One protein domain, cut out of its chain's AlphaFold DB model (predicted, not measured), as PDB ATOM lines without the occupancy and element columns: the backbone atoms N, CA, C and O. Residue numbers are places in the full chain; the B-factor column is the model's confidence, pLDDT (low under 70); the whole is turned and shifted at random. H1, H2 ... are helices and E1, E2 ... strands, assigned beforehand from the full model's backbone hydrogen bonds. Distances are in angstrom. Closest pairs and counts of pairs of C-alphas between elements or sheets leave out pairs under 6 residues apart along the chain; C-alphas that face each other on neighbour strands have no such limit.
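This is residues 10 to 140 of the 471 residues of an uncharacterized protein of Campylobacter helveticus (UniProt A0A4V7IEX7). A twisted sheet of four strands makes one wall of a small body, and two short two-stranded sheets, E1 with E3 and E4 with E8, are over one face of it as a second, broken wall. H1 is beside the sheet at one end of its strands, and the long helix H2 closes the printed part with its last residues, 126 to 140, sticking out as a free arm. The printed part has 131 residues with two named helices and eight named strands, in the order E1 E2 H1 E3 E4 E5 E6 E7 E8 H2; the class is mixed, helices and strands. The large sheet runs E2 E7 E6 E5 and is mixed, with E2 and E7 parallel and the other neighbours antiparallel, while both small sheets are parallel. The whole is compact, with a radius of gyration of the C-alphas of 15.6 A, and only just elongated, spanning 53 by 35 by 20 A.

E1, residues 10 to 12, is the parallel neighbour of E3, residues 34 to 37, at 18 degrees; N 10 and O 34 are 2.8 A apart, within hydrogen-bond range. E2, residues 16 to 19, is an edge strand of the large sheet and the parallel neighbour of E7, residues 92 to 100, at 6 degrees, with N 18 and O 95 at 2.9 A. H1, residues 20 to 25, is on this sheet but at the sheet's level, with a height over the sheet of 0.5 A; its closest C-alphas to E7 are those of Cys 20 and Asn 98, 5.5 A apart. The closest C-alphas of E3 and E7 are those of Leu 37 and Leu 94, at 7.3 A. E4, residues 44 to 46, is the parallel neighbour of E8, residues 109 to 111, at 9 degrees, with N 111 and O 45 at 3.0 A. The closest C-alphas of E4 and E5, residues 70 to 75, are those of Ser 45 and Ser 70, at 7.4 A. E5, E6, residues 82 to 89, and E7 form a meander, each strand the antiparallel neighbour of the one before. The hairpin of E5 and E6 has N 72 and O 86 at 2.8 A, and the hairpin of E6 and E7 has N 87 and O 94 at 2.8 A; each pair stands at 161 degrees. E7 bends by 73 degrees at residue 97. H2, residues 115 to 140, is not on the large sheet and is apart from E4 and H1, among others. In H1 and H2 every O i to N i+4 pair is within hydrogen-bond range.

E1 begins at C-alpha 10, (-19.727, -36.573, -16.591). E2 is 10.1 A long from first to last C-alpha, H1 8.7 A and E3 10.4 A. E5 measures 16.5 A, E6 22.1 A and E7 21.9 A; E7 begins at C-alpha 92, (-10.219, -25.425, -23.631). H2 measures 36.7 A and ends at C-alpha 140, (-16.086, -69.580, -11.293).

The two C-alphas farthest apart are those of Glu 61 and Gln 140, at 55.9 A. Without residues 126 to 140 the body spans 42 by 35 by 20 A. The link from E4 to E5, residues 47 to 69, is long; its residues 54 to 55 pair antiparallel with residues 71 to 72 of E5. The printed part has no cut. The mean pLDDT of the printed part is 84.3, and residues 128 to 140 are under 70.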
ATOM      1  N   ILE A  10     -20.707 -37.411 -17.273       90.25
ATOM      2  CA  ILE A  10     -19.727 -36.573 -16.591       90.25
ATOM      3  C   ILE A  10     -19.606 -35.266 -17.365       90.25
ATOM      4  O   ILE A  10     -19.405 -35.276 -18.580       90.25
ATOM      5  N   PHE A  11     -19.711 -34.150 -16.658       88.56
ATOM      6  CA  PHE A  11     -19.469 -32.823 -17.207       88.56
ATOM      7  C   PHE A  11     -18.142 -32.325 -16.658       88.56
ATOM      8  O   PHE A  11     -17.955 -32.298 -15.445       88.56
ATOM      9  N   ALA A  12     -17.233 -31.996 -17.566       88.44
ATOM     10  CA  ALA A  12     -15.915 -31.484 -17.265       88.44
ATOM     11  C   ALA A  12     -15.784 -30.039 -17.746       88.44
ATOM     12  O   ALA A  12     -16.359 -29.648 -18.771       88.44
ATOM     13  N   TYR A  13     -14.997 -29.273 -17.009       86.56
ATOM     14  CA  TYR A  13     -14.717 -27.867 -17.264       86.56
ATOM     15  C   TYR A  13     -13.273 -27.666 -17.734       86.56
ATOM     16  O   TYR A  13     -12.465 -28.599 -17.757       86.56
ATOM     17  N   ASP A  14     -12.956 -26.442 -18.156       86.38
ATOM     18  CA  ASP A  14     -11.611 -26.097 -18.610       86.38
ATOM     19  C   ASP A  14     -10.546 -26.403 -17.546       86.38
ATOM     20  O   ASP A  14     -10.726 -26.126 -16.359       86.38
ATOM     21  N   LYS A  15      -9.419 -26.955 -18.002       82.81
ATOM     22  CA  LYS A  15      -8.221 -27.329 -17.234       82.81
ATOM     23  C   LYS A  15      -8.449 -28.379 -16.152       82.81
ATOM     24  O   LYS A  15      -7.548 -28.633 -15.349       82.81
ATOM     25  N   GLU A  16      -9.605 -29.033 -16.131       86.38
ATOM     26  CA  GLU A  16      -9.850 -30.090 -15.163       86.38
ATOM     27  C   GLU A  16      -8.968 -31.318 -15.404       86.38
ATOM     28  O   GLU A  16      -8.530 -31.635 -16.518       86.38
ATOM     29  N   VAL A  17      -8.720 -32.036 -14.309       92.62
ATOM     30  CA  VAL A  17      -7.986 -33.296 -14.303       92.62
ATOM     31  C   VAL A  17      -8.866 -34.361 -13.669       92.62
ATOM     32  O   VAL A  17      -9.188 -34.295 -12.484       92.62
ATOM     33  N   ILE A  18      -9.235 -35.374 -14.448       88.88
ATOM     34  CA  ILE A  18     -10.107 -36.463 -14.008       88.88
ATOM     35  C   ILE A  18      -9.327 -37.772 -14.054       88.88
ATOM     36  O   ILE A  18      -8.780 -38.154 -15.085       88.88
ATOM     37  N   ASP A  19      -9.295 -38.506 -12.943       92.94
ATOM     38  CA  ASP A  19      -8.669 -39.828 -12.900       92.94
ATOM     39  C   ASP A  19      -9.708 -40.945 -13.075       92.94
ATOM     40  O   ASP A  19     -10.550 -41.190 -12.206       92.94
ATOM     41  N   CYS A  20      -9.597 -41.701 -14.170       88.69
ATOM     42  CA  CYS A  20     -10.435 -42.867 -14.445       88.69
ATOM     43  C   CYS A  20     -10.350 -43.943 -13.344       88.69
ATOM     44  O   CYS A  20     -11.288 -44.725 -13.179       88.69
ATOM     45  N   LYS A  21      -9.256 -44.016 -12.569       88.00
ATOM     46  CA  LYS A  21      -9.173 -44.888 -11.383       88.00
ATOM     47  C   LYS A  21     -10.075 -44.408 -10.254       88.00
ATOM     48  O   LYS A  21     -10.722 -45.247  -9.631       88.00
ATOM     49  N   ILE A  22     -10.147 -43.098 -10.016       89.19
ATOM     50  CA  ILE A  22     -11.024 -42.513  -8.995       89.19
ATOM     51  C   ILE A  22     -12.489 -42.741  -9.378       89.19
ATOM     52  O   ILE A  22     -13.275 -43.169  -8.537       89.19
ATOM     53  N   LEU A  23     -12.847 -42.565 -10.656       85.56
ATOM     54  CA  LEU A  23     -14.202 -42.860 -11.141       85.56
ATOM     55  C   LEU A  23     -14.587 -44.332 -10.915       85.56
ATOM     56  O   LEU A  23     -15.659 -44.622 -10.387       85.56
ATOM     57  N   ARG A  24     -13.684 -45.275 -11.228       84.94
ATOM     58  CA  ARG A  24     -13.903 -46.703 -10.934       84.94
ATOM     59  C   ARG A  24     -14.080 -46.973  -9.436       84.94
ATOM     60  O   ARG A  24     -14.929 -47.781  -9.078       84.94
ATOM     61  N   ALA A  25     -13.297 -46.317  -8.574       84.25
ATOM     62  CA  ALA A  25     -13.402 -46.465  -7.118       84.25
ATOM     63  C   ALA A  25     -14.743 -45.944  -6.570       84.25
ATOM     64  O   ALA A  25     -15.282 -46.519  -5.633       84.25
ATOM     65  N   LYS A  26     -15.328 -44.927  -7.217       85.12
ATOM     66  CA  LYS A  26     -16.693 -44.435  -6.962       85.12
ATOM     67  C   LYS A  26     -17.797 -45.319  -7.567       85.12
ATOM     68  O   LYS A  26     -18.950 -44.910  -7.616       85.12
ATOM     69  N   ASN A  27     -17.464 -46.527  -8.029       87.69
ATOM     70  CA  ASN A  27     -18.388 -47.478  -8.652       87.69
ATOM     71  C   ASN A  27     -19.031 -46.987  -9.974       87.69
ATOM     72  O   ASN A  27     -20.071 -47.506 -10.393       87.69
ATOM     73  N   ILE A  28     -18.402 -46.028 -10.666       87.25
ATOM     74  CA  ILE A  28     -18.859 -45.537 -11.975       87.25
ATOM     75  C   ILE A  28     -18.433 -46.519 -13.074       87.25
ATOM     76  O   ILE A  28     -17.272 -46.941 -13.166       87.25
ATOM     77  N   ASP A  29     -19.372 -46.871 -13.951       88.75
ATOM     78  CA  ASP A  29     -19.112 -47.675 -15.136       88.75
ATOM     79  C   ASP A  29     -18.439 -46.837 -16.219       88.75
ATOM     80  O   ASP A  29     -19.080 -46.320 -17.134       88.75
ATOM     81  N   ILE A  30     -17.122 -46.718 -16.129       90.25
ATOM     82  CA  ILE A  30     -16.333 -45.951 -17.089       90.25
ATOM     83  C   ILE A  30     -16.433 -46.457 -18.540       90.25
ATOM     84  O   ILE A  30     -16.055 -45.718 -19.431       90.25
ATOM     85  N   ILE A  31     -16.899 -47.683 -18.808       87.94
ATOM     86  CA  ILE A  31     -17.040 -48.192 -20.186       87.94
ATOM     87  C   ILE A  31     -18.342 -47.669 -20.798       87.94
ATOM     88  O   ILE A  31     -18.413 -47.333 -21.978       87.94
ATOM     89  N   ASN A  32     -19.392 -47.579 -19.979       88.56
ATOM     90  CA  ASN A  32     -20.722 -47.191 -20.437       88.56
ATOM     91  C   ASN A  32     -21.074 -45.721 -20.181       88.56
ATOM     92  O   ASN A  32     -22.053 -45.233 -20.760       88.56
ATOM     93  N   SER A  33     -20.295 -45.030 -19.352       91.62
ATOM     94  CA  SER A  33     -20.440 -43.604 -19.049       91.62
ATOM     95  C   SER A  33     -19.874 -42.737 -20.171       91.62
ATOM     96  O   SER A  33     -19.029 -43.177 -20.946       91.62
ATOM     97  N   SER A  34     -20.366 -41.508 -20.286       92.19
ATOM     98  CA  SER A  34     -19.904 -40.534 -21.283       92.19
ATOM     99  C   SER A  34     -19.415 -39.274 -20.596       92.19
ATOM    100  O   SER A  34     -19.849 -38.972 -19.487       92.19
ATOM    101  N   ILE A  35     -18.539 -38.537 -21.268       95.12
ATOM    102  CA  ILE A  35     -17.998 -37.280 -20.766       95.12
ATOM    103  C   ILE A  35     -18.204 -36.151 -21.776       95.12
ATOM    104  O   ILE A  35     -18.108 -36.355 -22.989       95.12
ATOM    105  N   TYR A  36     -18.510 -34.971 -21.252       93.31
ATOM    106  CA  TYR A  36     -18.674 -33.729 -21.991       93.31
ATOM    107  C   TYR A  36     -17.652 -32.717 -21.483       93.31
ATOM    108  O   TYR A  36     -17.514 -32.563 -20.275       93.31
ATOM    109  N   LEU A  37     -16.972 -32.013 -22.384       91.38
ATOM    110  CA  LEU A  37     -16.134 -30.862 -22.053       91.38
ATOM    111  C   LEU A  37     -16.909 -29.594 -22.407       91.38
ATOM    112  O   LEU A  37     -17.192 -29.368 -23.581       91.38
ATOM    113  N   CYS A  38     -17.300 -28.810 -21.398       81.88
ATOM    114  CA  CYS A  38     -18.079 -27.575 -21.561       81.88
ATOM    115  C   CYS A  38     -19.287 -27.723 -22.515       81.88
ATOM    116  O   CYS A  38     -19.536 -26.880 -23.369       81.88
ATOM    117  N   GLY A  39     -20.028 -28.831 -22.391       80.31
ATOM    118  CA  GLY A  39     -21.220 -29.114 -23.203       80.31
ATOM    119  C   GLY A  39     -20.964 -29.877 -24.509       80.31
ATOM    120  O   GLY A  39     -21.914 -30.388 -25.098       80.31
ATOM    121  N   VAL A  40     -19.708 -30.059 -24.930       86.94
ATOM    122  CA  VAL A  40     -19.362 -30.852 -26.121       86.94
ATOM    123  C   VAL A  40     -19.054 -32.293 -25.735       86.94
ATOM    124  O   VAL A  40     -18.174 -32.563 -24.919       86.94
ATOM    125  N   LYS A  41     -19.775 -33.243 -26.334       93.38
ATOM    126  CA  LYS A  41     -19.589 -34.676 -26.077       93.38
ATOM    127  C   LYS A  41     -18.273 -35.172 -26.665       93.38
ATOM    128  O   LYS A  41     -18.056 -35.051 -27.868       93.38
ATOM    129  N   LEU A  42     -17.448 -35.828 -25.856       95.12
ATOM    130  CA  LEU A  42     -16.209 -36.436 -26.335       95.12
ATOM    131  C   LEU A  42     -16.482 -37.846 -26.875       95.12
ATOM    132  O   LEU A  42     -17.107 -38.667 -26.201       95.12
ATOM    133  N   GLN A  43     -16.027 -38.118 -28.099       92.25
ATOM    134  CA  GLN A  43     -16.242 -39.396 -28.796       92.25
ATOM    135  C   GLN A  43     -14.937 -40.064 -29.257       92.25
ATOM    136  O   GLN A  43     -14.933 -41.260 -29.546       92.25
ATOM    137  N   GLY A  44     -13.817 -39.334 -29.256       93.62
ATOM    138  CA  GLY A  44     -12.527 -39.784 -29.783       93.62
ATOM    139  C   GLY A  44     -12.310 -39.418 -31.253       93.62
ATOM    140  O   GLY A  44     -13.086 -38.660 -31.827       93.62
ATOM    141  N   SER A  45     -11.211 -39.903 -31.835       94.94
ATOM    142  CA  SER A  45     -10.793 -39.619 -33.214       94.94
ATOM    143  C   SER A  45      -9.764 -40.659 -33.703       94.94
ATOM    144  O   SER A  45      -9.491 -41.657 -33.026       94.94
ATOM    145  N   GLN A  46      -9.212 -40.455 -34.895       92.88
ATOM    146  CA  GLN A  46      -8.179 -41.292 -35.501       92.88
ATOM    147  C   GLN A  46      -6.793 -40.653 -35.357       92.88
ATOM    148  O   GLN A  46      -6.660 -39.433 -35.360       92.88
ATOM    149  N   GLU A  47      -5.772 -41.495 -35.190       94.44
ATOM    150  CA  GLU A  47      -4.375 -41.085 -35.044       94.44
ATOM    151  C   GLU A  47      -3.855 -40.469 -36.347       94.44
ATOM    152  O   GLU A  47      -4.027 -41.038 -37.432       94.44
ATOM    153  N   LEU A  48      -3.201 -39.318 -36.223       89.12
ATOM    154  CA  LEU A  48      -2.619 -38.588 -37.336       89.12
ATOM    155  C   LEU A  48      -1.424 -39.365 -37.919       89.12
ATOM    156  O   LEU A  48      -0.569 -39.810 -37.153       89.12
ATOM    157  N   PRO A  49      -1.296 -39.479 -39.256       81.88
ATOM    158  CA  PRO A  49      -0.272 -40.316 -39.892       81.88
ATOM    159  C   PRO A  49       1.181 -40.008 -39.507       81.88
ATOM    160  O   PRO A  49       1.993 -40.921 -39.481       81.88
ATOM    161  N   ASN A  50       1.504 -38.745 -39.206       83.31
ATOM    162  CA  ASN A  50       2.874 -38.300 -38.910       83.31
ATOM    163  C   ASN A  50       3.090 -37.919 -37.436       83.31
ATOM    164  O   ASN A  50       4.167 -37.454 -37.069       83.31
ATOM    165  N   HIS A  51       2.072 -38.091 -36.585       84.69
ATOM    166  CA  HIS A  51       2.132 -37.711 -35.174       84.69
ATOM    167  C   HIS A  51       1.594 -38.853 -34.302       84.69
ATOM    168  O   HIS A  51       0.399 -38.879 -33.989       84.69
ATOM    169  N   PRO A  52       2.465 -39.800 -33.903       86.50
ATOM    170  CA  PRO A  52       2.091 -40.902 -33.028       86.50
ATOM    171  C   PRO A  52       1.390 -40.409 -31.761       86.50
ATOM    172  O   PRO A  52       1.818 -39.446 -31.123       86.50
ATOM    173  N   PHE A  53       0.312 -41.092 -31.401       91.94
ATOM    174  CA  PHE A  53      -0.561 -40.806 -30.268       91.94
ATOM    175  C   PHE A  53      -1.237 -39.430 -30.272       91.94
ATOM    176  O   PHE A  53      -1.825 -39.030 -29.260       91.94
ATOM    177  N   PHE A  54      -1.203 -38.720 -31.396       93.06
ATOM    178  CA  PHE A  54      -1.997 -37.523 -31.605       93.06
ATOM    179  C   PHE A  54      -3.197 -37.863 -32.488       93.06
ATOM    180  O   PHE A  54      -3.041 -38.443 -33.556       93.06
ATOM    181  N   PHE A  55      -4.403 -37.516 -32.047       95.25
ATOM    182  CA  PHE A  55      -5.660 -37.878 -32.696       95.25
ATOM    183  C   PHE A  55      -6.480 -36.627 -32.981       95.25
ATOM    184  O   PHE A  55      -6.629 -35.765 -32.114       95.25
ATOM    185  N   GLY A  56      -7.057 -36.540 -34.170       92.38
ATOM    186  CA  GLY A  56      -7.843 -35.383 -34.574       92.38
ATOM    187  C   GLY A  56      -8.097 -35.364 -36.071       92.38
ATOM    188  O   GLY A  56      -7.683 -36.263 -36.802       92.38
ATOM    189  N   GLU A  57      -8.768 -34.314 -36.522       90.38
ATOM    190  CA  GLU A  57      -8.955 -34.034 -37.940       90.38
ATOM    191  C   GLU A  57      -8.073 -32.865 -38.361       90.38
ATOM    192  O   GLU A  57      -7.912 -31.905 -37.603       90.38
ATOM    193  N   LEU A  58      -7.539 -32.938 -39.578       88.12
ATOM    194  CA  LEU A  58      -6.830 -31.828 -40.202       88.12
ATOM    195  C   LEU A  58      -7.779 -31.037 -41.115       88.12
ATOM    196  O   LEU A  58      -8.704 -31.608 -41.701       88.12
ATOM    197  N   ASP A  59      -7.576 -29.728 -41.211       86.88
ATOM    198  CA  ASP A  59      -8.175 -28.880 -42.241       86.88
ATOM    199  C   ASP A  59      -7.495 -29.097 -43.608       86.88
ATOM    200  O   ASP A  59      -6.661 -29.992 -43.781       86.88
ATOM    201  N   LYS A  60      -7.903 -28.323 -44.620       87.44
ATOM    202  CA  LYS A  60      -7.362 -28.460 -45.982       87.44
ATOM    203  C   LYS A  60      -5.906 -27.994 -46.063       87.44
ATOM    204  O   LYS A  60      -5.184 -28.419 -46.961       87.44
ATOM    205  N   GLU A  61      -5.494 -27.150 -45.127       86.31
ATOM    206  CA  GLU A  61      -4.156 -26.595 -44.970       86.31
ATOM    207  C   GLU A  61      -3.230 -27.504 -44.134       86.31
ATOM    208  O   GLU A  61      -2.028 -27.253 -44.059       86.31
ATOM    209  N   GLY A  62      -3.758 -28.583 -43.543       81.25
ATOM    210  CA  GLY A  62      -3.004 -29.551 -42.747       81.25
ATOM    211  C   GLY A  62      -2.879 -29.207 -41.258       81.25
ATOM    212  O   GLY A  62      -2.135 -29.889 -40.552       81.25
ATOM    213  N   ASN A  63      -3.597 -28.199 -40.756       82.44
ATOM    214  CA  ASN A  63      -3.647 -27.863 -39.333       82.44
ATOM    215  C   ASN A  63      -4.756 -28.634 -38.621       82.44
ATOM    216  O   ASN A  63      -5.769 -28.999 -39.210       82.44
ATOM    217  N   ILE A  64      -4.600 -28.859 -37.318       84.69
ATOM    218  CA  ILE A  64      -5.627 -29.523 -36.509       84.69
ATOM    219  C   ILE A  64      -6.862 -28.625 -36.401       84.69
ATOM    220  O   ILE A  64      -6.772 -27.489 -35.929       84.69
ATOM    221  N   LYS A  65      -8.031 -29.158 -36.770       84.94
ATOM    222  CA  LYS A  65      -9.312 -28.465 -36.606       84.94
ATOM    223  C   LYS A  65      -9.571 -28.188 -35.129       84.94
ATOM    224  O   LYS A  65      -9.664 -29.114 -34.329       84.94
ATOM    225  N   GLN A  66      -9.740 -26.916 -34.782       80.69
ATOM    226  CA  GLN A  66      -9.980 -26.497 -33.399       80.69
ATOM    227  C   GLN A  66     -11.457 -26.557 -32.986       80.69
ATOM    228  O   GLN A  66     -11.743 -26.639 -31.792       80.69
ATOM    229  N   GLU A  67     -12.381 -26.572 -33.954       82.25
ATOM    230  CA  GLU A  67     -13.828 -26.670 -33.691       82.25
ATOM    231  C   GLU A  67     -14.276 -28.058 -33.221       82.25
ATOM    232  O   GLU A  67     -15.377 -28.231 -32.698       82.25
ATOM    233  N   GLN A  68     -13.406 -29.058 -33.376       88.56
ATOM    234  CA  GLN A  68     -13.620 -30.408 -32.882       88.56
ATOM    235  C   GLN A  68     -12.551 -30.778 -31.852       88.56
ATOM    236  O   GLN A  68     -11.436 -30.255 -31.899       88.56
ATOM    237  N   PRO A  69     -12.847 -31.702 -30.924       93.38
ATOM    238  CA  PRO A  69     -11.854 -32.122 -29.956       93.38
ATOM    239  C   PRO A  69     -10.696 -32.865 -30.633       93.38
ATOM    240  O   PRO A  69     -10.912 -33.818 -31.388       93.38
ATOM    241  N   SER A  70      -9.472 -32.480 -30.292       93.44
ATOM    242  CA  SER A  70      -8.255 -33.233 -30.587       93.44
ATOM    243  C   SER A  70      -7.674 -33.823 -29.308       93.44
ATOM    244  O   SER A  70      -7.979 -33.380 -28.197       93.44
ATOM    245  N   TYR A  71      -6.872 -34.873 -29.449       97.19
ATOM    246  CA  TYR A  71      -6.449 -35.695 -28.330       97.19
ATOM    247  C   TYR A  71      -4.969 -36.035 -28.438       97.19
ATOM    248  O   TYR A  71      -4.503 -36.472 -29.482       97.19
ATOM    249  N   TYR A  72      -4.246 -35.916 -27.334       95.25
ATOM    250  CA  TYR A  72      -2.878 -36.394 -27.209       95.25
ATOM    251  C   TYR A  72      -2.791 -37.438 -26.102       95.25
ATOM    252  O   TYR A  72      -3.081 -37.147 -24.935       95.25
ATOM    253  N   PHE A  73      -2.406 -38.657 -26.462       95.81
ATOM    254  CA  PHE A  73      -2.227 -39.753 -25.522       95.81
ATOM    255  C   PHE A  73      -0.743 -39.936 -25.196       95.81
ATOM    256  O   PHE A  73       0.080 -40.154 -26.072       95.81
ATOM    257  N   ALA A  74      -0.402 -39.882 -23.915       90.75
ATOM    258  CA  ALA A  74       0.923 -40.214 -23.413       90.75
ATOM    259  C   ALA A  74       0.846 -41.571 -22.694       90.75
ATOM    260  O   ALA A  74       0.309 -41.627 -21.574       90.75
ATOM    261  N   PRO A  75       1.336 -42.664 -23.314       87.62
ATOM    262  CA  PRO A  75       1.426 -43.969 -22.673       87.62
ATOM    263  C   PRO A  75       2.190 -43.886 -21.354       87.62
ATOM    264  O   PRO A  75       3.159 -43.141 -21.221       87.62
ATOM    265  N   LYS A  76       1.750 -44.651 -20.356       83.94
ATOM    266  CA  LYS A  76       2.427 -44.713 -19.058       83.94
ATOM    267  C   LYS A  76       3.616 -45.678 -19.074       83.94
ATOM    268  O   LYS A  76       4.558 -45.498 -18.306       83.94
ATOM    269  N   ASP A  77       3.516 -46.727 -19.876       81.50
ATOM    270  CA  ASP A  77       4.455 -47.840 -19.929       81.50
ATOM    271  C   ASP A  77       4.462 -48.472 -21.331       81.50
ATOM    272  O   ASP A  77       3.687 -48.091 -22.215       81.50
ATOM    273  N   GLU A  78       5.342 -49.454 -21.515       78.06
ATOM    274  CA  GLU A  78       5.557 -50.187 -22.769       78.06
ATOM    275  C   GLU A  78       4.325 -50.983 -23.235       78.06
ATOM    276  O   GLU A  78       4.268 -51.407 -24.386       78.06
ATOM    277  N   THR A  79       3.308 -51.164 -22.381       78.12
ATOM    278  CA  THR A  79       2.077 -51.886 -22.750       78.12
ATOM    279  C   THR A  79       1.144 -51.054 -23.628       78.12
ATOM    280  O   THR A  79       0.198 -51.581 -24.215       78.12
ATOM    281  N   LEU A  80       1.378 -49.738 -23.696       85.94
ATOM    282  CA  LEU A  80       0.598 -48.741 -24.432       85.94
ATOM    283  C   LEU A  80      -0.890 -48.628 -24.045       85.94
ATOM    284  O   LEU A  80      -1.533 -47.662 -24.438       85.94
ATOM    285  N   ASP A  81      -1.463 -49.541 -23.251       86.69
ATOM    286  CA  ASP A  81      -2.900 -49.541 -22.955       86.69
ATOM    287  C   ASP A  81      -3.313 -48.360 -22.078       86.69
ATOM    288  O   ASP A  81      -4.351 -47.752 -22.327       86.69
ATOM    289  N   LYS A  82      -2.533 -48.037 -21.038       91.12
ATOM    290  CA  LYS A  82      -2.891 -47.015 -20.043       91.12
ATOM    291  C   LYS A  82      -1.986 -45.805 -20.135       91.12
ATOM    292  O   LYS A  82      -0.772 -45.936 -20.212       91.12
ATOM    293  N   GLY A  83      -2.576 -44.625 -20.006       89.25
ATOM    294  CA  GLY A  83      -1.823 -43.382 -20.103       89.25
ATOM    295  C   GLY A  83      -2.589 -42.153 -19.642       89.25
ATOM    296  O   GLY A  83      -3.688 -42.244 -19.082       89.25
ATOM    297  N   LYS A  84      -1.963 -40.999 -19.864       95.38
ATOM    298  CA  LYS A  84      -2.580 -39.678 -19.734       95.38
ATOM    299  C   LYS A  84      -3.162 -39.298 -21.095       95.38
ATOM    300  O   LYS A  84      -2.429 -39.276 -22.074       95.38
ATOM    301  N   LEU A  85      -4.449 -38.982 -21.152       97.19
ATOM    302  CA  LEU A  85      -5.085 -38.418 -22.340       97.19
ATOM    303  C   LEU A  85      -5.329 -36.930 -22.109       97.19
ATOM    304  O   LEU A  85      -6.009 -36.563 -21.157       97.19
ATOM    305  N   THR A  86      -4.782 -36.083 -22.967       95.31
ATOM    306  CA  THR A  86      -5.036 -34.638 -22.954       95.31
ATOM    307  C   THR A  86      -5.958 -34.314 -24.118       95.31
ATOM    308  O   THR A  86      -5.675 -34.731 -25.236       95.31
ATOM    309  N   ILE A  87      -7.063 -33.625 -23.858       96.62
ATOM    310  CA  ILE A  87      -8.049 -33.214 -24.857       96.62
ATOM    311  C   ILE A  87      -7.961 -31.703 -25.032       96.62
ATOM    312  O   ILE A  87      -7.919 -30.979 -24.036       96.62
ATOM    313  N   TYR A  88      -7.969 -31.253 -26.282       91.31
ATOM    314  CA  TYR A  88      -7.992 -29.847 -26.671       91.31
ATOM    315  C   TYR A  88      -9.245 -29.577 -27.498       91.31
ATOM    316  O   TYR A  88      -9.546 -30.332 -28.420       91.31
ATOM    317  N   LEU A  89      -9.970 -28.509 -27.180       88.38
ATOM    318  CA  LEU A  89     -11.141 -28.057 -27.932       88.38
ATOM    319  C   LEU A  89     -11.153 -26.529 -27.915       88.38
ATOM    320  O   LEU A  89     -11.347 -25.943 -26.854       88.38
ATOM    321  N   HIS A  90     -10.954 -25.882 -29.063       85.69
ATOM    322  CA  HIS A  90     -10.648 -24.449 -29.129       85.69
ATOM    323  C   HIS A  90      -9.479 -24.080 -28.190       85.69
ATOM    324  O   HIS A  90      -8.371 -24.589 -28.341       85.69
ATOM    325  N   ASN A  91      -9.734 -23.228 -27.195       81.19
ATOM    326  CA  ASN A  91      -8.810 -22.837 -26.132       81.19
ATOM    327  C   ASN A  91      -8.989 -23.642 -24.828       81.19
ATOM    328  O   ASN A  91      -8.293 -23.368 -23.850       81.19
ATOM    329  N   LEU A  92      -9.916 -24.604 -24.799       84.38
ATOM    330  CA  LEU A  92     -10.219 -25.425 -23.631       84.38
ATOM    331  C   LEU A  92      -9.324 -26.657 -23.578       84.38
ATOM    332  O   LEU A  92      -8.994 -27.263 -24.603       84.38
ATOM    333  N   THR A  93      -9.000 -27.073 -22.359       89.75
ATOM    334  CA  THR A  93      -8.187 -28.264 -22.105       89.75
ATOM    335  C   THR A  93      -8.824 -29.172 -21.062       89.75
ATOM    336  O   THR A  93      -9.438 -28.706 -20.111       89.75
ATOM    337  N   LEU A  94      -8.660 -30.484 -21.214       92.38
ATOM    338  CA  LEU A  94      -9.065 -31.481 -20.219       92.38
ATOM    339  C   LEU A  94      -8.015 -32.582 -20.150       92.38
ATOM    340  O   LEU A  94      -7.551 -33.072 -21.175       92.38
ATOM    341  N   THR A  95      -7.657 -33.010 -18.944       95.06
ATOM    342  CA  THR A  95      -6.741 -34.138 -18.745       95.06
ATOM    343  C   THR A  95      -7.461 -35.323 -18.117       95.06
ATOM    344  O   THR A  95      -8.000 -35.224 -17.019       95.06
ATOM    345  N   LEU A  96      -7.387 -36.485 -18.762       93.56
ATOM    346  CA  LEU A  96      -7.811 -37.762 -18.196       93.56
ATOM    347  C   LEU A  96      -6.595 -38.603 -17.799       93.56
ATOM    348  O   LEU A  96      -5.771 -38.978 -18.636       93.56
ATOM    349  N   LEU A  97      -6.489 -38.946 -16.517       93.25
ATOM    350  CA  LEU A  97      -5.465 -39.853 -16.003       93.25
ATOM    351  C   LEU A  97      -5.959 -41.299 -16.029       93.25
ATOM    352  O   LEU A  97      -7.131 -41.586 -15.784       93.25
ATOM    353  N   ASN A  98      -5.035 -42.231 -16.283       91.94
ATOM    354  CA  ASN A  98      -5.317 -43.666 -16.366       91.94
ATOM    355  C   ASN A  98      -6.422 -44.013 -17.385       91.94
ATOM    356  O   ASN A  98      -7.154 -44.997 -17.200       91.94
ATOM    357  N   TYR A  99      -6.532 -43.211 -18.447       94.12
ATOM    358  CA  TYR A  99      -7.322 -43.537 -19.626       94.12
ATOM    359  C   TYR A  99      -6.773 -44.827 -20.247       94.12
ATOM    360  O   TYR A  99      -5.558 -45.027 -20.266       94.12
ATOM    361  N   SER A 100      -7.664 -45.713 -20.697       92.12
ATOM    362  CA  SER A 100      -7.289 -46.969 -21.350       92.12
ATOM    363  C   SER A 100      -7.784 -46.999 -22.787       92.12
ATOM    364  O   SER A 100      -8.994 -46.866 -23.002       92.12
ATOM    365  N   LEU A 101      -6.855 -47.224 -23.723       90.25
ATOM    366  CA  LEU A 101      -7.139 -47.407 -25.147       90.25
ATOM    367  C   LEU A 101      -8.010 -48.646 -25.369       90.25
ATOM    368  O   LEU A 101      -9.039 -48.561 -26.032       90.25
ATOM    369  N   SER A 102      -7.661 -49.780 -24.749       84.88
ATOM    370  CA  SER A 102      -8.381 -51.044 -24.966       84.88
ATOM    371  C   SER A 102      -9.792 -51.037 -24.388       84.88
ATOM    372  O   SER A 102     -10.663 -51.744 -24.888       84.88
ATOM    373  N   ASN A 103     -10.016 -50.286 -23.305       85.56
ATOM    374  CA  ASN A 103     -11.330 -50.190 -22.670       85.56
ATOM    375  C   ASN A 103     -12.166 -49.012 -23.192       85.56
ATOM    376  O   ASN A 103     -13.246 -48.806 -22.645       85.56
ATOM    377  N   GLU A 104     -11.663 -48.233 -24.165       90.06
ATOM    378  CA  GLU A 104     -12.342 -47.054 -24.736       90.06
ATOM    379  C   GLU A 104     -12.977 -46.188 -23.627       90.06
ATOM    380  O   GLU A 104     -14.191 -45.971 -23.567       90.06
ATOM    381  N   SER A 105     -12.152 -45.798 -22.643       91.56
ATOM    382  CA  SER A 105     -12.654 -45.251 -21.373       91.56
ATOM    383  C   SER A 105     -13.509 -43.998 -21.602       91.56
ATOM    384  O   SER A 105     -13.135 -43.106 -22.356       91.56
ATOM    385  N   LEU A 106     -14.653 -43.921 -20.923       93.88
ATOM    386  CA  LEU A 106     -15.666 -42.866 -21.045       93.88
ATOM    387  C   LEU A 106     -16.283 -42.741 -22.448       93.88
ATOM    388  O   LEU A 106     -16.779 -41.674 -22.811       93.88
ATOM    389  N   LYS A 107     -16.261 -43.834 -23.227       93.25
ATOM    390  CA  LYS A 107     -16.701 -43.894 -24.632       93.25
ATOM    391  C   LYS A 107     -15.937 -42.964 -25.573       93.25
ATOM    392  O   LYS A 107     -16.437 -42.627 -26.646       93.25
ATOM    393  N   ILE A 108     -14.724 -42.577 -25.196       96.00
ATOM    394  CA  ILE A 108     -13.792 -41.923 -26.105       96.00
ATOM    395  C   ILE A 108     -13.063 -43.039 -26.851       96.00
ATOM    396  O   ILE A 108     -12.419 -43.885 -26.234       96.00
ATOM    397  N   LYS A 109     -13.194 -43.070 -28.175       95.44
ATOM    398  CA  LYS A 109     -12.613 -44.107 -29.025       95.44
ATOM    399  C   LYS A 109     -11.466 -43.545 -29.852       95.44
ATOM    400  O   LYS A 109     -11.681 -42.791 -30.795       95.44
ATOM    401  N   LEU A 110     -10.246 -43.944 -29.509       95.31
ATOM    402  CA  LEU A 110      -9.034 -43.525 -30.208       95.31
ATOM    403  C   LEU A 110      -8.540 -44.655 -31.107       95.31
ATOM    404  O   LEU A 110      -8.224 -45.743 -30.624       95.31
ATOM    405  N   LYS A 111      -8.504 -44.414 -32.420       93.44
ATOM    406  CA  LYS A 111      -8.073 -45.409 -33.410       93.44
ATOM    407  C   LYS A 111      -6.620 -45.164 -33.802       93.44
ATOM    408  O   LYS A 111      -6.334 -44.169 -34.457       93.44
ATOM    409  N   LEU A 112      -5.730 -46.076 -33.419       91.38
ATOM    410  CA  LEU A 112      -4.334 -46.068 -33.863       91.38
ATOM    411  C   LEU A 112      -4.237 -46.387 -35.362       91.38
ATOM    412  O   LEU A 112      -5.024 -47.175 -35.888       91.38
ATOM    413  N   THR A 113      -3.255 -45.790 -36.029       90.31
ATOM    414  CA  THR A 113      -2.928 -45.998 -37.448       90.31
ATOM    415  C   THR A 113      -1.507 -46.530 -37.635       90.31
ATOM    416  O   THR A 113      -1.240 -47.232 -38.613       90.31
ATOM    417  N   HIS A 114      -0.608 -46.290 -36.676       88.75
ATOM    418  CA  HIS A 114       0.766 -46.788 -36.724       88.75
ATOM    419  C   HIS A 114       0.830 -48.295 -36.457       88.75
ATOM    420  O   HIS A 114       0.470 -48.779 -35.381       88.75
ATOM    421  N   LYS A 115       1.347 -49.052 -37.436       86.44
ATOM    422  CA  LYS A 115       1.385 -50.526 -37.407       86.44
ATOM    423  C   LYS A 115       2.093 -51.097 -36.175       86.44
ATOM    424  O   LYS A 115       1.653 -52.116 -35.653       86.44
ATOM    425  N   GLU A 116       3.179 -50.472 -35.728       84.50
ATOM    426  CA  GLU A 116       3.946 -50.935 -34.564       84.50
ATOM    427  C   GLU A 116       3.138 -50.793 -33.269       84.50
ATOM    428  O   GLU A 116       2.983 -51.763 -32.532       84.50
ATOM    429  N   ASN A 117       2.514 -49.632 -33.054       85.06
ATOM    430  CA  ASN A 117       1.679 -49.370 -31.880       85.06
ATOM    431  C   ASN A 117       0.450 -50.288 -31.830       85.06
ATOM    432  O   ASN A 117       0.090 -50.779 -30.760       85.06
ATOM    433  N   ILE A 118      -0.169 -50.555 -32.988       86.56
ATOM    434  CA  ILE A 118      -1.289 -51.500 -33.104       86.56
ATOM    435  C   ILE A 118      -0.852 -52.895 -32.644       86.56
ATOM    436  O   ILE A 118      -1.506 -53.478 -31.780       86.56
ATOM    437  N   LYS A 119       0.278 -53.404 -33.155       85.19
ATOM    438  CA  LYS A 119       0.802 -54.730 -32.783       85.19
ATOM    439  C   LYS A 119       1.084 -54.837 -31.282       85.19
ATOM    440  O   LYS A 119       0.670 -55.812 -30.656       85.19
ATOM    441  N   THR A 120       1.751 -53.843 -30.698       83.38
ATOM    442  CA  THR A 120       2.086 -53.825 -29.264       83.38
ATOM    443  C   THR A 120       0.830 -53.797 -28.386       83.38
ATOM    444  O   THR A 120       0.734 -54.531 -27.395       83.38
ATOM    445  N   LEU A 121      -0.182 -53.009 -28.769       83.81
ATOM    446  CA  LEU A 121      -1.454 -52.946 -28.049       83.81
ATOM    447  C   LEU A 121      -2.257 -54.255 -28.179       83.81
ATOM    448  O   LEU A 121      -2.851 -54.714 -27.201       83.81
ATOM    449  N   GLU A 122      -2.257 -54.895 -29.352       84.62
ATOM    450  CA  GLU A 122      -2.907 -56.194 -29.576       84.62
ATOM    451  C   GLU A 122      -2.269 -57.317 -28.752       84.62
ATOM    452  O   GLU A 122      -2.988 -58.075 -28.095       84.62
ATOM    453  N   GLN A 123      -0.936 -57.394 -28.723       79.69
ATOM    454  CA  GLN A 123      -0.203 -58.344 -27.880       79.69
ATOM    455  C   GLN A 123      -0.546 -58.142 -26.402       79.69
ATOM    456  O   GLN A 123      -0.938 -59.090 -25.720       79.69
ATOM    457  N   THR A 124      -0.521 -56.892 -25.933       76.81
ATOM    458  CA  THR A 124      -0.923 -56.534 -24.565       76.81
ATOM    459  C   THR A 124      -2.356 -56.976 -24.265       76.81
ATOM    460  O   THR A 124      -2.634 -57.533 -23.198       76.81
ATOM    461  N   ARG A 125      -3.288 -56.773 -25.204       78.94
ATOM    462  CA  ARG A 125      -4.695 -57.164 -25.049       78.94
ATOM    463  C   ARG A 125      -4.860 -58.679 -24.956       78.94
ATOM    464  O   ARG A 125      -5.659 -59.145 -24.142       78.94
ATOM    465  N   LEU A 126      -4.119 -59.442 -25.758       77.00
ATOM    466  CA  LEU A 126      -4.112 -60.904 -25.707       77.00
ATOM    467  C   LEU A 126      -3.607 -61.402 -24.349       77.00
ATOM    468  O   LEU A 126      -4.297 -62.196 -23.711       77.00
ATOM    469  N   THR A 127      -2.491 -60.862 -23.851       70.94
ATOM    470  CA  THR A 127      -1.955 -61.196 -22.523       70.94
ATOM    471  C   THR A 127      -2.930 -60.820 -21.400       70.94
ATOM    472  O   THR A 127      -3.185 -61.619 -20.501       70.94
ATOM    473  N   LEU A 128      -3.551 -59.637 -21.457       65.56
ATOM    474  CA  LEU A 128      -4.510 -59.192 -20.440       65.56
ATOM    475  C   LEU A 128      -5.794 -60.039 -20.440       65.56
ATOM    476  O   LEU A 128      -6.348 -60.318 -19.378       65.56
ATOM    477  N   ASN A 129      -6.276 -60.450 -21.616       63.81
ATOM    478  CA  ASN A 129      -7.454 -61.307 -21.746       63.81
ATOM    479  C   ASN A 129      -7.166 -62.751 -21.329       63.81
ATOM    480  O   ASN A 129      -8.028 -63.362 -20.704       63.81
ATOM    481  N   GLN A 130      -5.967 -63.275 -21.596       57.25
ATOM    482  CA  GLN A 130      -5.511 -64.556 -21.048       57.25
ATOM    483  C   GLN A 130      -5.456 -64.497 -19.517       57.25
ATOM    484  O   GLN A 130      -6.056 -65.340 -18.858       57.25
ATOM    485  N   ASN A 131      -4.869 -63.444 -18.941       52.19
ATOM    486  CA  ASN A 131      -4.808 -63.251 -17.489       52.19
ATOM    487  C   ASN A 131      -6.199 -63.075 -16.853       52.19
ATOM    488  O   ASN A 131      -6.480 -63.665 -15.815       52.19
ATOM    489  N   LYS A 132      -7.118 -62.342 -17.496       48.28
ATOM    490  CA  LYS A 132      -8.518 -62.236 -17.044       48.28
ATOM    491  C   LYS A 132      -9.291 -63.542 -17.202       48.28
ATOM    492  O   LYS A 132     -10.124 -63.842 -16.359       48.28
ATOM    493  N   ALA A 133      -9.047 -64.321 -18.254       43.16
ATOM    494  CA  ALA A 133      -9.651 -65.641 -18.417       43.16
ATOM    495  C   ALA A 133      -9.138 -66.621 -17.351       43.16
ATOM    496  O   ALA A 133      -9.922 -67.425 -16.850       43.16
ATOM    497  N   LEU A 134      -7.867 -66.506 -16.949       44.00
ATOM    498  CA  LEU A 134      -7.284 -67.222 -15.813       44.00
ATOM    499  C   LEU A 134      -7.903 -66.761 -14.478       44.00
ATOM    500  O   LEU A 134      -8.291 -67.604 -13.675       44.00
ATOM    501  N   GLU A 135      -8.115 -65.456 -14.268       40.34
ATOM    502  CA  GLU A 135      -8.797 -64.913 -13.075       40.34
ATOM    503  C   GLU A 135     -10.300 -65.251 -13.010       40.34
ATOM    504  O   GLU A 135     -10.840 -65.470 -11.926       40.34
ATOM    505  N   ILE A 136     -11.007 -65.275 -14.146       39.19
ATOM    506  CA  ILE A 136     -12.438 -65.616 -14.225       39.19
ATOM    507  C   ILE A 136     -12.630 -67.125 -14.054       39.19
ATOM    508  O   ILE A 136     -13.526 -67.525 -13.312       39.19
ATOM    509  N   LYS A 137     -11.752 -67.958 -14.634       35.31
ATOM    510  CA  LYS A 137     -11.703 -69.400 -14.338       35.31
ATOM    511  C   LYS A 137     -11.401 -69.654 -12.856       35.31
ATOM    512  O   LYS A 137     -12.098 -70.450 -12.242       35.31
ATOM    513  N   ALA A 138     -10.483 -68.897 -12.249       37.94
ATOM    514  CA  ALA A 138     -10.204 -68.968 -10.811       37.94
ATOM    515  C   ALA A 138     -11.382 -68.515  -9.918       37.94
ATOM    516  O   ALA A 138     -11.470 -68.932  -8.768       37.94
ATOM    517  N   LYS A 139     -12.304 -67.683 -10.430       39.78
ATOM    518  CA  LYS A 139     -13.489 -67.196  -9.693       39.78
ATOM    519  C   LYS A 139     -14.760 -68.031  -9.892       39.78
ATOM    520  O   LYS A 139     -15.698 -67.840  -9.120       39.78
ATOM    521  N   GLN A 140     -14.838 -68.893 -10.912       35.72
ATOM    522  CA  GLN A 140     -16.086 -69.580 -11.293       35.72
ATOM    523  C   GLN A 140     -16.102 -71.108 -11.132       35.72
ATOM    524  O   GLN A 140     -17.180 -71.687 -11.228       35.72
TER     525      GLN A 140